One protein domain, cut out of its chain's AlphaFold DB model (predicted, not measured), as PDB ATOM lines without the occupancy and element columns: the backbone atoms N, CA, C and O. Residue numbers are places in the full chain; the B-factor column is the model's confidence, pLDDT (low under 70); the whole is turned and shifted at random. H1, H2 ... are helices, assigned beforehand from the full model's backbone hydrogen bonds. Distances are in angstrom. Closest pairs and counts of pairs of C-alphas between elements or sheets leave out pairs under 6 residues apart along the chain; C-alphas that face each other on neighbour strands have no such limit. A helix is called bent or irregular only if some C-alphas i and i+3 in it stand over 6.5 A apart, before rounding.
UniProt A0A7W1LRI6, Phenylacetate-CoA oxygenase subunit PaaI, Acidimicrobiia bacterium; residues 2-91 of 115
ATOM      1  N   TYR A   2     290.284 144.713 377.592       94.31
ATOM      2  CA  TYR A   2     291.153 143.697 378.219       94.31
ATOM      3  C   TYR A   2     290.418 142.694 379.128       94.31
ATOM      4  O   TYR A   2     290.594 141.488 378.979       94.31
ATOM      5  N   HIS A   3     289.540 143.171 380.021       93.00
ATOM      6  CA  HIS A   3     288.767 142.290 380.907       93.00
ATOM      7  C   HIS A   3     287.907 141.283 380.138       93.00
ATOM      8  O   HIS A   3     287.832 140.125 380.536       93.00
ATOM      9  N   ARG A   4     287.321 141.693 379.006       91.50
ATOM     10  CA  ARG A   4     286.490 140.810 378.182       91.50
ATOM     11  C   ARG A   4     287.337 139.720 377.533       91.50
ATOM     12  O   ARG A   4     287.024 138.549 377.682       91.50
ATOM     13  N   VAL A   5     288.460 140.093 376.912       94.56
ATOM     14  CA  VAL A   5     289.407 139.129 376.320       94.56
ATOM     15  C   VAL A   5     289.904 138.130 377.364       94.56
ATOM     16  O   VAL A   5     289.934 136.924 377.108       94.56
ATOM     17  N   HIS A   6     290.263 138.622 378.550       96.06
ATOM     18  CA  HIS A   6     290.737 137.780 379.639       96.06
ATOM     19  C   HIS A   6     289.668 136.774 380.086       96.06
ATOM     20  O   HIS A   6     289.946 135.578 380.143       96.06
ATOM     21  N   VAL A   7     288.437 137.234 380.335       93.44
ATOM     22  CA  VAL A   7     287.328 136.366 380.759       93.44
ATOM     23  C   VAL A   7     286.976 135.345 379.682       93.44
ATOM     24  O   VAL A   7     286.879 134.163 379.995       93.44
ATOM     25  N   THR A   8     286.858 135.747 378.413       94.69
ATOM     26  CA  THR A   8     286.568 134.814 377.311       94.69
ATOM     27  C   THR A   8     287.636 133.721 377.207       94.69
ATOM     28  O   THR A   8     287.311 132.542 377.073       94.69
ATOM     29  N   THR A   9     288.914 134.090 377.341       96.12
ATOM     30  CA  THR A   9     290.031 133.131 377.319       96.12
ATOM     31  C   THR A   9     289.983 132.178 378.514       96.12
ATOM     32  O   THR A   9     290.166 130.967 378.355       96.12
ATOM     33  N   LEU A  10     289.713 132.703 379.713       96.12
ATOM     34  CA  LEU A  10     289.612 131.909 380.934       96.12
ATOM     35  C   LEU A  10     288.450 130.911 380.857       96.12
ATOM     36  O   LEU A  10     288.650 129.729 381.130       96.12
ATOM     37  N   VAL A  11     287.266 131.356 380.425       95.94
ATOM     38  CA  VAL A  11     286.084 130.501 380.228       95.94
ATOM     39  C   VAL A  11     286.387 129.383 379.230       95.94
ATOM     40  O   VAL A  11     286.150 128.214 379.534       95.94
ATOM     41  N   GLY A  12     286.980 129.709 378.075       95.88
ATOM     42  CA  GLY A  12     287.381 128.708 377.081       95.88
ATOM     43  C   GLY A  12     288.363 127.678 377.649       95.88
ATOM     44  O   GLY A  12     288.159 126.471 377.510       95.88
ATOM     45  N   THR A  13     289.378 128.149 378.375       97.38
ATOM     46  CA  THR A  13     290.372 127.286 379.032       97.38
ATOM     47  C   THR A  13     289.700 126.327 380.018       97.38
ATOM     48  O   THR A  13     289.870 125.112 379.912       97.38
ATOM     49  N   LEU A  14     288.873 126.848 380.931       97.12
ATOM     50  CA  LEU A  14     288.189 126.066 381.965       97.12
ATOM     51  C   LEU A  14     287.223 125.024 381.387       97.12
ATOM     52  O   LEU A  14     287.107 123.933 381.952       97.12
ATOM     53  N   ARG A  15     286.577 125.314 380.250       95.75
ATOM     54  CA  ARG A  15     285.717 124.352 379.538       95.75
ATOM     55  C   ARG A  15     286.486 123.165 378.973       95.75
ATOM     56  O   ARG A  15     285.970 122.050 378.985       95.75
ATOM     57  N   THR A  16     287.709 123.393 378.501       96.31
ATOM     58  CA  THR A  16     288.556 122.350 377.888       96.31
ATOM     59  C   THR A  16     289.462 121.611 378.875       96.31
ATOM     60  O   THR A  16     289.996 120.559 378.538       96.31
ATOM     61  N   ALA A  17     289.600 122.101 380.112       96.81
ATOM     62  CA  ALA A  17     290.498 121.543 381.129       96.81
ATOM     63  C   ALA A  17     290.030 120.202 381.744       96.81
ATOM     64  O   ALA A  17     290.690 119.656 382.627       96.81
ATOM     65  N   GLY A  18     288.891 119.668 381.295       97.44
ATOM     66  CA  GLY A  18     288.330 118.391 381.733       97.44
ATOM     67  C   GLY A  18     286.955 118.523 382.385       97.44
ATOM     68  O   GLY A  18     286.473 119.617 382.682       97.44
ATOM     69  N   GLU A  19     286.302 117.385 382.618       97.56
ATOM     70  CA  GLU A  19     284.895 117.349 383.032       97.56
ATOM     71  C   GLU A  19     284.640 118.032 384.380       97.56
ATOM     72  O   GLU A  19     283.682 118.790 384.509       97.56
ATOM     73  N   ALA A  20     285.510 117.813 385.369       97.94
ATOM     74  CA  ALA A  20     285.362 118.426 386.685       97.94
ATOM     75  C   ALA A  20     285.493 119.957 386.628       97.94
ATOM     76  O   ALA A  20     284.766 120.660 387.326       97.94
ATOM     77  N   SER A  21     286.400 120.465 385.787       98.00
ATOM     78  CA  SER A  21     286.584 121.905 385.581       98.00
ATOM     79  C   SER A  21     285.356 122.514 384.911       98.00
ATOM     80  O   SER A  21     284.793 123.481 385.420       98.00
ATOM     81  N   ARG A  22     284.884 121.888 383.826       96.75
ATOM     82  CA  ARG A  22     283.674 122.311 383.118       96.75
ATOM     83  C   ARG A  22     282.455 122.342 384.037       96.75
ATOM     84  O   ARG A  22     281.776 123.356 384.079       96.75
ATOM     85  N   ARG A  23     282.232 121.288 384.831       97.25
ATOM     86  CA  ARG A  23     281.098 121.221 385.765       97.25
ATOM     87  C   ARG A  23     281.128 122.360 386.784       97.25
ATOM     88  O   ARG A  23     280.133 123.044 386.945       97.25
ATOM     89  N   ARG A  24     282.286 122.622 387.403       97.88
ATOM     90  CA  ARG A  24     282.444 123.733 388.358       97.88
ATOM     91  C   ARG A  24     282.180 125.096 387.725       97.88
ATOM     92  O   ARG A  24     281.621 125.966 388.382       97.88
ATOM     93  N   LEU A  25     282.617 125.288 386.484       96.81
ATOM     94  CA  LEU A  25     282.356 126.516 385.745       96.81
ATOM     95  C   LEU A  25     280.860 126.678 385.460       96.81
ATOM     96  O   LEU A  25     280.320 127.749 385.715       96.81
ATOM     97  N   ASP A  26     280.206 125.635 384.952       95.00
ATOM     98  CA  ASP A  26     278.777 125.674 384.635       95.00
ATOM     99  C   ASP A  26     277.944 125.910 385.911       95.00
ATOM    100  O   ASP A  26     277.072 126.777 385.910       95.00
ATOM    101  N   ASP A  27     278.284 125.249 387.024       96.44
ATOM    102  CA  ASP A  27     277.651 125.468 388.333       96.44
ATOM    103  C   ASP A  27     277.813 126.927 388.805       96.44
ATOM    104  O   ASP A  27     276.857 127.545 389.277       96.44
ATOM    105  N   ALA A  28     279.012 127.503 388.657       96.00
ATOM    106  CA  ALA A  28     279.278 128.891 389.038       96.00
ATOM    107  C   ALA A  28     278.508 129.892 388.164       96.00
ATOM    108  O   ALA A  28     277.966 130.866 388.681       96.00
ATOM    109  N   ILE A  29     278.431 129.645 386.853       94.75
ATOM    110  CA  ILE A  29     277.657 130.475 385.923       94.75
ATOM    111  C   ILE A  29     276.178 130.437 386.310       94.75
ATOM    112  O   ILE A  29     275.581 131.492 386.506       94.75
ATOM    113  N   VAL A  30     275.602 129.245 386.497       93.69
ATOM    114  CA  VAL A  30     274.194 129.085 386.897       93.69
ATOM    115  C   VAL A  30     273.902 129.801 388.214       93.69
ATOM    116  O   VAL A  30     272.882 130.477 388.322       93.69
ATOM    117  N   ALA A  31     274.802 129.699 389.195       94.00
ATOM    118  CA  ALA A  31     274.628 130.356 390.486       94.00
ATOM    119  C   ALA A  31     274.648 131.892 390.394       94.00
ATOM    120  O   ALA A  31     273.946 132.546 391.157       94.00
ATOM    121  N   MET A  32     275.436 132.472 389.483       92.44
ATOM    122  CA  MET A  32     275.623 133.928 389.380       92.44
ATOM    123  C   MET A  32     274.682 134.618 388.385       92.44
ATOM    124  O   MET A  32     274.477 135.828 388.486       92.44
ATOM    125  N   LEU A  33     274.139 133.887 387.407       94.06
ATOM    126  CA  LEU A  33     273.316 134.446 386.328       94.06
ATOM    127  C   LEU A  33     272.120 135.284 386.822       94.06
ATOM    128  O   LEU A  33     271.955 136.386 386.297       94.06
ATOM    129  N   PRO A  34     271.322 134.841 387.817       92.62
ATOM    130  CA  PRO A  34     270.232 135.639 388.386       92.62
ATOM    131  C   PRO A  34     270.650 137.041 388.841       92.62
ATOM    132  O   PRO A  34     270.025 138.036 388.472       92.62
ATOM    133  N   ASP A  35     271.734 137.120 389.612       91.25
ATOM    134  CA  ASP A  35     272.232 138.378 390.166       91.25
ATOM    135  C   ASP A  35     272.815 139.271 389.069       91.25
ATOM    136  O   ASP A  35     272.593 140.482 389.061       91.25
ATOM    137  N   ALA A  36     273.535 138.675 388.114       92.69
ATOM    138  CA  ALA A  36     274.108 139.397 386.985       92.69
ATOM    139  C   ALA A  36     273.025 139.993 386.071       92.69
ATOM    140  O   ALA A  36     273.146 141.142 385.651       92.69
ATOM    141  N   ASP A  37     271.952 139.245 385.800       94.00
ATOM    142  CA  ASP A  37     270.821 139.722 385.003       94.00
ATOM    143  C   ASP A  37     270.058 140.853 385.713       94.00
ATOM    144  O   ASP A  37     269.662 141.836 385.085       94.00
ATOM    145  N   ALA A  38     269.923 140.770 387.041       91.69
ATOM    146  CA  ALA A  38     269.245 141.780 387.851       91.69
ATOM    147  C   ALA A  38     269.961 143.143 387.900       91.69
ATOM    148  O   ALA A  38     269.335 144.145 388.256       91.69
ATOM    149  N   LEU A  39     271.233 143.233 387.494       90.44
ATOM    150  CA  LEU A  39     271.945 144.515 387.377       90.44
ATOM    151  C   LEU A  39     271.288 145.478 386.376       90.44
ATOM    152  O   LEU A  39     271.500 146.688 386.471       90.44
ATOM    153  N   TRP A  40     270.483 144.950 385.454       93.38
ATOM    154  CA  TRP A  40     269.753 145.713 384.444       93.38
ATOM    155  C   TRP A  40     268.332 146.106 384.866       93.38
ATOM    156  O   TRP A  40     267.528 146.509 384.028       93.38
ATOM    157  N   GLN A  41     267.990 146.003 386.155       91.62
ATOM    158  CA  GLN A  41     266.761 146.621 386.652       91.62
ATOM    159  C   GLN A  41     266.748 148.126 386.287       91.62
ATOM    160  O   GLN A  41     267.769 148.797 386.516       91.62
ATOM    161  N   PRO A  42     265.634 148.652 385.730       91.75
ATOM    162  CA  PRO A  42     265.535 150.046 385.308       91.75
ATOM    163  C   PRO A  42     265.872 151.026 386.428       91.75
ATOM    164  O   PRO A  42     265.625 150.752 387.605       91.75
ATOM    165  N   LEU A  43     266.428 152.174 386.050       89.75
ATOM    166  CA  LEU A  43     266.675 153.277 386.974       89.75
ATOM    167  C   LEU A  43     265.410 154.121 387.173       89.75
ATOM    168  O   LEU A  43     264.600 154.282 386.256       89.75
ATOM    169  N   ASP A  44     265.285 154.734 388.349       91.19
ATOM    170  CA  ASP A  44     264.295 155.788 388.563       91.19
ATOM    171  C   ASP A  44     264.559 156.949 387.587       91.19
ATOM    172  O   ASP A  44     265.671 157.475 387.518       91.19
ATOM    173  N   GLY A  45     263.540 157.340 386.815       94.56
ATOM    174  CA  GLY A  45     263.656 158.399 385.804       94.56
ATOM    175  C   GLY A  45     264.437 158.007 384.539       94.56
ATOM    176  O   GLY A  45     264.917 158.875 383.812       94.56
ATOM    177  N   GLU A  46     264.610 156.707 384.269       96.06
ATOM    178  CA  GLU A  46     265.293 156.224 383.059       96.06
ATOM    179  C   GLU A  46     264.744 156.819 381.743       96.06
ATOM    180  O   GLU A  46     265.564 157.226 380.914       96.06
ATOM    181  N   PRO A  47     263.417 156.950 381.527       96.50
ATOM    182  CA  PRO A  47     262.891 157.556 380.304       96.50
ATOM    183  C   PRO A  47     263.374 158.995 380.084       96.50
ATOM    184  O   PRO A  47     263.733 159.362 378.966       96.50
ATOM    185  N   GLU A  48     263.426 159.808 381.141       97.69
ATOM    186  CA  GLU A  48     263.907 161.189 381.090       97.69
ATOM    187  C   GLU A  48     265.411 161.257 380.805       97.69
ATOM    188  O   GLU A  48     265.861 162.130 380.058       97.69
ATOM    189  N   LEU A  49     266.188 160.324 381.364       96.56
ATOM    190  CA  LEU A  49     267.629 160.225 381.127       96.56
ATOM    191  C   LEU A  49     267.949 159.833 379.681       96.56
ATOM    192  O   LEU A  49     268.889 160.379 379.104       96.56
ATOM    193  N   VAL A  50     267.163 158.931 379.085       97.50
ATOM    194  CA  VAL A  50     267.281 158.578 377.660       97.50
ATOM    195  C   VAL A  50     266.847 159.751 376.780       97.50
ATOM    196  O   VAL A  50     267.566 160.121 375.860       97.50
ATOM    197  N   ALA A  51     265.713 160.394 377.081       97.12
ATOM    198  CA  ALA A  51     265.214 161.537 376.309       97.12
ATOM    199  C   ALA A  51     266.152 162.758 376.337       97.12
ATOM    200  O   ALA A  51     266.104 163.595 375.439       97.12
ATOM    201  N   SER A  52     266.985 162.858 377.373       97.38
ATOM    202  CA  SER A  52     267.972 163.926 377.553       97.38
ATOM    203  C   SER A  52     269.380 163.541 377.074       97.38
ATOM    204  O   SER A  52     270.328 164.265 377.370       97.38
ATOM    205  N   ASP A  53     269.538 162.397 376.396       95.88
ATOM    206  CA  ASP A  53     270.817 161.846 375.916       95.88
ATOM    207  C   ASP A  53     271.875 161.595 377.017       95.88
ATOM    208  O   ASP A  53     273.064 161.429 376.732       95.88
ATOM    209  N   PHE A  54     271.469 161.514 378.292       96.25
ATOM    210  CA  PHE A  54     272.358 161.084 379.381       96.25
ATOM    211  C   PHE A  54     272.594 159.572 379.358       96.25
ATOM    212  O   PHE A  54     273.674 159.109 379.727       96.25
ATOM    213  N   LEU A  55     271.592 158.808 378.920       95.75
ATOM    214  CA  LEU A  55     271.709 157.381 378.639       95.75
ATOM    215  C   LEU A  55     271.562 157.146 377.140       95.75
ATOM    216  O   LEU A  55     270.633 157.633 376.508       95.75
ATOM    217  N   SER A  56     272.468 156.349 376.578       94.12
ATOM    218  CA  SER A  56     272.465 156.016 375.149       94.12
ATOM    219  C   SER A  56     271.365 155.025 374.748       94.12
ATOM    220  O   SER A  56     271.082 154.875 373.560       94.12
ATOM    221  N   ALA A  57     270.789 154.315 375.720       96.56
ATOM    222  CA  ALA A  57     269.647 153.421 375.583       96.56
ATOM    223  C   ALA A  57     269.067 153.112 376.975       96.56
ATOM    224  O   ALA A  57     269.749 153.299 377.984       96.56
ATOM    225  N   ASP A  58     267.833 152.611 377.015       96.81
ATOM    226  CA  ASP A  58     267.219 152.101 378.244       96.81
ATOM    227  C   ASP A  58     267.882 150.797 378.735       96.81
ATOM    228  O   ASP A  58     268.617 150.115 378.002       96.81
ATOM    229  N   SER A  59     267.636 150.437 379.999       95.94
ATOM    230  CA  SER A  59     268.255 149.255 380.606       95.94
ATOM    231  C   SER A  59     267.819 147.961 379.922       95.94
ATOM    232  O   SER A  59     268.634 147.051 379.799       95.94
ATOM    233  N   ALA A  60     266.583 147.874 379.418       95.50
ATOM    234  CA  ALA A  60     266.080 146.683 378.730       95.50
ATOM    235  C   ALA A  60     266.823 146.415 377.408       95.50
ATOM    236  O   ALA A  60     267.222 145.285 377.117       95.50
ATOM    237  N   THR A  61     267.074 147.464 376.623       97.31
ATOM    238  CA  THR A  61     267.846 147.389 375.379       97.31
ATOM    239  C   THR A  61     269.282 146.968 375.663       97.31
ATOM    240  O   THR A  61     269.837 146.113 374.968       97.31
ATOM    241  N   MET A  62     269.896 147.549 376.695       96.62
ATOM    242  CA  MET A  62     271.261 147.199 377.085       96.62
ATOM    243  C   MET A  62     271.354 145.782 377.661       96.62
ATOM    244  O   MET A  62     272.301 145.066 377.334       96.62
ATOM    245  N   GLN A  63     270.349 145.339 378.420       96.69
ATOM    246  CA  GLN A  63     270.235 143.971 378.925       96.69
ATOM    247  C   GLN A  63     270.193 142.959 377.787       96.69
ATOM    248  O   GLN A  63     270.937 141.985 377.821       96.69
ATOM    249  N   SER A  64     269.366 143.193 376.762       97.25
ATOM    250  CA  SER A  64     269.281 142.294 375.604       97.25
ATOM    251  C   SER A  64     270.641 142.132 374.926       97.25
ATOM    252  O   SER A  64     271.077 141.011 374.690       97.25
ATOM    253  N   ARG A  65     271.351 143.241 374.682       97.12
ATOM    254  CA  ARG A  65     272.697 143.207 374.086       97.12
ATOM    255  C   ARG A  65     273.693 142.464 374.971       97.12
ATOM    256  O   ARG A  65     274.509 141.693 374.481       97.12
ATOM    257  N   TRP A  66     273.630 142.698 376.278       96.50
ATOM    258  CA  TRP A  66     274.492 142.022 377.238       96.50
ATOM    259  C   TRP A  66     274.228 140.511 377.284       96.50
ATOM    260  O   TRP A  66     275.186 139.744 377.305       96.50
ATOM    261  N   ARG A  67     272.961 140.076 377.242       97.31
ATOM    262  CA  ARG A  67     272.586 138.654 377.184       97.31
ATOM    263  C   ARG A  67     273.160 137.973 375.943       97.31
ATOM    264  O   ARG A  67     273.798 136.935 376.088       97.31
ATOM    265  N   ASP A  68     273.053 138.608 374.772       97.50
ATOM    266  CA  ASP A  68     273.654 138.101 373.529       97.50
ATOM    267  C   ASP A  68     275.180 137.927 373.660       97.50
ATOM    268  O   ASP A  68     275.756 136.923 373.227       97.50
ATOM    269  N   GLU A  69     275.861 138.893 374.288       95.75
ATOM    270  CA  GLU A  69     277.304 138.812 374.534       95.75
ATOM    271  C   GLU A  69     277.674 137.714 375.539       95.75
ATOM    272  O   GLU A  69     278.692 137.039 375.365       95.75
ATOM    273  N   VAL A  70     276.866 137.514 376.583       95.81
ATOM    274  CA  VAL A  70     277.078 136.430 377.547       95.81
ATOM    275  C   VAL A  70     276.870 135.079 376.876       95.81
ATOM    276  O   VAL A  70     277.741 134.217 377.001       95.81
ATOM    277  N   ASP A  71     275.798 134.913 376.105       96.38
ATOM    278  CA  ASP A  71     275.496 133.684 375.370       96.38
ATOM    279  C   ASP A  71     276.630 133.285 374.415       96.38
ATOM    280  O   ASP A  71     276.953 132.100 374.276       96.38
ATOM    281  N   ALA A  72     277.298 134.266 373.800       94.88
ATOM    282  CA  ALA A  72     278.469 134.028 372.958       94.88
ATOM    283  C   ALA A  72     279.678 133.462 373.732       94.88
ATOM    284  O   ALA A  72     280.530 132.794 373.143       94.88
ATOM    285  N   VAL A  73     279.771 133.712 375.043       93.56
ATOM    286  CA  VAL A  73     280.882 133.267 375.901       93.56
ATOM    287  C   VAL A  73     280.544 131.979 376.652       93.56
ATOM    288  O   VAL A  73     281.381 131.076 376.733       93.56
ATOM    289  N   VAL A  74     279.336 131.875 377.207       92.75
ATOM    290  CA  VAL A  74     278.937 130.770 378.095       92.75
ATOM    291  C   VAL A  74     278.047 129.729 377.410       92.75
ATOM    292  O   VAL A  74     277.809 128.653 377.964       92.75
ATOM    293  N   GLY A  75     277.635 129.974 376.169       91.75
ATOM    294  CA  GLY A  75     276.602 129.194 375.492       91.75
ATOM    295  C   GLY A  75     275.201 129.688 375.848       91.75
ATOM    296  O   GLY A  75     275.042 130.534 376.715       91.75
ATOM    297  N   GLN A  76     274.195 129.150 375.162       94.12
ATOM    298  CA  GLN A  76     272.812 129.625 375.249       94.12
ATOM    299  C   GLN A  76     272.219 129.437 376.652       94.12
ATOM    300  O   GLN A  76     272.088 128.303 377.128       94.12
ATOM    301  N   VAL A  77     271.821 130.542 377.275       95.19
ATOM    302  CA  VAL A  77     271.122 130.586 378.559       95.19
ATOM    303  C   VAL A  77     269.614 130.710 378.329       95.19
ATOM    304  O   VAL A  77     269.145 131.389 377.421       95.19
ATOM    305  N   GLN A  78     268.821 130.057 379.180       94.75
ATOM    306  CA  GLN A  78     267.363 130.217 379.201       94.75
ATOM    307  C   GLN A  78     266.990 131.398 380.107       94.75
ATOM    308  O   GLN A  78     266.526 131.207 381.233       94.75
ATOM    309  N   TRP A  79     267.254 132.618 379.639       94.25
ATOM    310  CA  TRP A  79     267.141 133.856 380.419       94.25
ATOM    311  C   TRP A  79     265.776 134.046 381.090       94.25
ATOM    312  O   TRP A  79     265.698 134.488 382.232       94.25
ATOM    313  N   GLU A  80     264.697 133.651 380.419       91.62
ATOM    314  CA  GLU A  80     263.317 133.791 380.896       91.62
ATOM    315  C   GLU A  80     262.998 132.865 382.077       91.62
ATOM    316  O   GLU A  80     262.003 133.064 382.773       91.62
ATOM    317  N   THR A  81     263.829 131.845 382.302       91.88
ATOM    318  CA  THR A  81     263.661 130.858 383.378       91.88
ATOM    319  C   THR A  81     264.467 131.191 384.628       91.88
ATOM    320  O   THR A  81     264.309 130.523 385.651       91.88
ATOM    321  N   LEU A  82     265.331 132.210 384.564       91.25
ATOM    322  CA  LEU A  82     266.141 132.612 385.703       91.25
ATOM    323  C   LEU A  82     265.240 133.119 386.829       91.25
ATOM    324  O   LEU A  82     264.364 133.964 386.631       91.25
ATOM    325  N   ALA A  83     265.475 132.606 388.036       88.00
ATOM    326  CA  ALA A  83     264.846 133.149 389.228       88.00
ATOM    327  C   ALA A  83     265.265 134.614 389.377       88.00
ATOM    328  O   ALA A  83     266.442 134.941 389.251       88.00
ATOM    329  N   ARG A  84     264.311 135.504 389.649       84.06
ATOM    330  CA  ARG A  84     264.642 136.894 389.956       84.06
ATOM    331  C   ARG A  84     265.132 136.961 391.406       84.06
ATOM    332  O   ARG A  84     264.406 136.473 392.275       84.06
ATOM    333  N   PRO A  85     266.312 137.541 391.680       84.50
ATOM    334  CA  PRO A  85     266.755 137.736 393.054       84.50
ATOM    335  C   PRO A  85     265.780 138.648 393.808       84.50
ATOM    336  O   PRO A  85     265.103 139.492 393.214       84.50
ATOM    337  N   GLU A  86     265.686 138.444 395.121       81.56
ATOM    338  CA  GLU A  86     264.874 139.287 395.994       81.56
ATOM    339  C   GLU A  86     265.493 140.687 396.111       81.56
ATOM    340  O   GLU A  86     266.713 140.835 396.184       81.56
ATOM    341  N   GLY A  87     264.637 141.709 396.156       81.12
ATOM    342  CA  GLY A  87     265.057 143.097 396.328       81.12
ATOM    343  C   GLY A  87     265.398 143.838 395.034       81.12
ATOM    344  O   GLY A  87     265.284 143.339 393.908       81.12
ATOM    345  N   THR A  88     265.770 145.101 395.206       82.69
ATOM    346  CA  THR A  88     266.182 145.997 394.119       82.69
ATOM    347  C   THR A  88     267.693 145.961 393.895       82.69
ATOM    348  O   THR A  88     268.460 145.611 394.789       82.69
ATOM    349  N   ARG A  89     268.167 146.442 392.739       83.38
ATOM    350  CA  ARG A  89     269.608 146.643 392.462       83.38
ATOM    351  C   ARG A  89     270.335 147.563 393.462       83.38
ATOM    352  O   ARG A  89     271.558 147.682 393.403       83.38
ATOM    353  N   HIS A  90     269.601 148.253 394.339       84.38
ATOM    354  CA  HIS A  90     270.137 149.110 395.399       84.38
ATOM    355  C   HIS A  90     270.285 148.386 396.743       84.38
ATOM    356  O   HIS A  90     270.965 148.888 397.643       84.38
ATOM    357  N   GLU A  91     269.682 147.208 396.883       87.12
ATOM    358  CA  GLU A  91     269.778 146.392 398.083       87.12
ATOM    359  C   GLU A  91     271.059 145.565 398.063       87.12
ATOM    360  O   GLU A  91     271.438 144.933 397.079       87.12
TER     361      GLU A  91
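This is residues 2 to 91 of the 115 residues of the protein "Phenylacetate-CoA oxygenase subunit PaaI" of Acidimicrobiia bacterium (UniProt A0A7W1LRI6). Look first for a long helix, H2, with H4 running the opposite way beside it and H1 folded back from the first end of H2, so that H1 and H2 open as a V. The short H3 sits at the far end of the shape, where the chain turns back from H2 toward H4, and a tail without a named element, residues 75 to 91, runs from the end of H4 past the later part of H2. The printed part has 90 residues with four named helices, H1, H2, H3 and H4 in chain order, and no named strand; its class is all helix. It is loose, with a radius of gyration of the C-alphas of 15.7 A, and elongated, spanning 49 by 30 by 21 A.

Begin at H2, residues 19 to 38, which has a kink of 37 degrees near residue 32 and is irregular, with C-alphas 31 and 34 7.2 A apart. H1, residues 2 to 16, forms a helical hairpin with it: they touch, opposite ways at a steep tilt of 41 degrees, through residues 11 to 16 of H1 and 21 to 25 of H2 alone. Their closest C-alphas, of Arg 15 and Arg 22, are 4.6 A apart. H4, residues 59 to 74, runs opposite ways to H2 at a shallow tilt of 1 degree. The two are close but not clearly touching; their closest C-alphas, of Asp 37 and Gln 63, are 7.4 A apart. H4 and H1 only just touch, with 3 pairs of C-alphas within 8 A, the closest being Thr 8 and Val 73 at 6.1 A; they run the same way at a steep tilt of 42 degrees. H1, H2 and H4 form an up and down bundle, each helix running against the one before it. H3, residues 46 to 51, is apart from H1 and H2. It is close to H4 but not clearly touching, about perpendicular at 75 degrees, with the closest C-alphas, of Glu 46 and Ser 59, 8.0 A apart. In H1 and H3 every O i to N i+4 pair is within hydrogen-bond range; in H2 14 of 16 are, and in H4 11 of 12.

Find C-alpha 19 at (284.895, 117.349, 383.032); from there H2 runs 29.4 A to C-alpha 38. H1 starts at C-alpha 2, (291.153, 143.697, 378.219), and covers 21.5 A. H3 covers 8.6 A. H4 covers 21.5 A and ends at C-alpha 74, (278.937, 130.770, 378.095).

The two C-alphas farthest apart, of Gly 18 and Ser 52, are 50.1 A apart. The printed part has no cut. The link from H1 to H2 is tight, and those from H2 to H3 and from H3 to H4 are short. The mean pLDDT of the printed part is 94.0, and no printed residue is under 70.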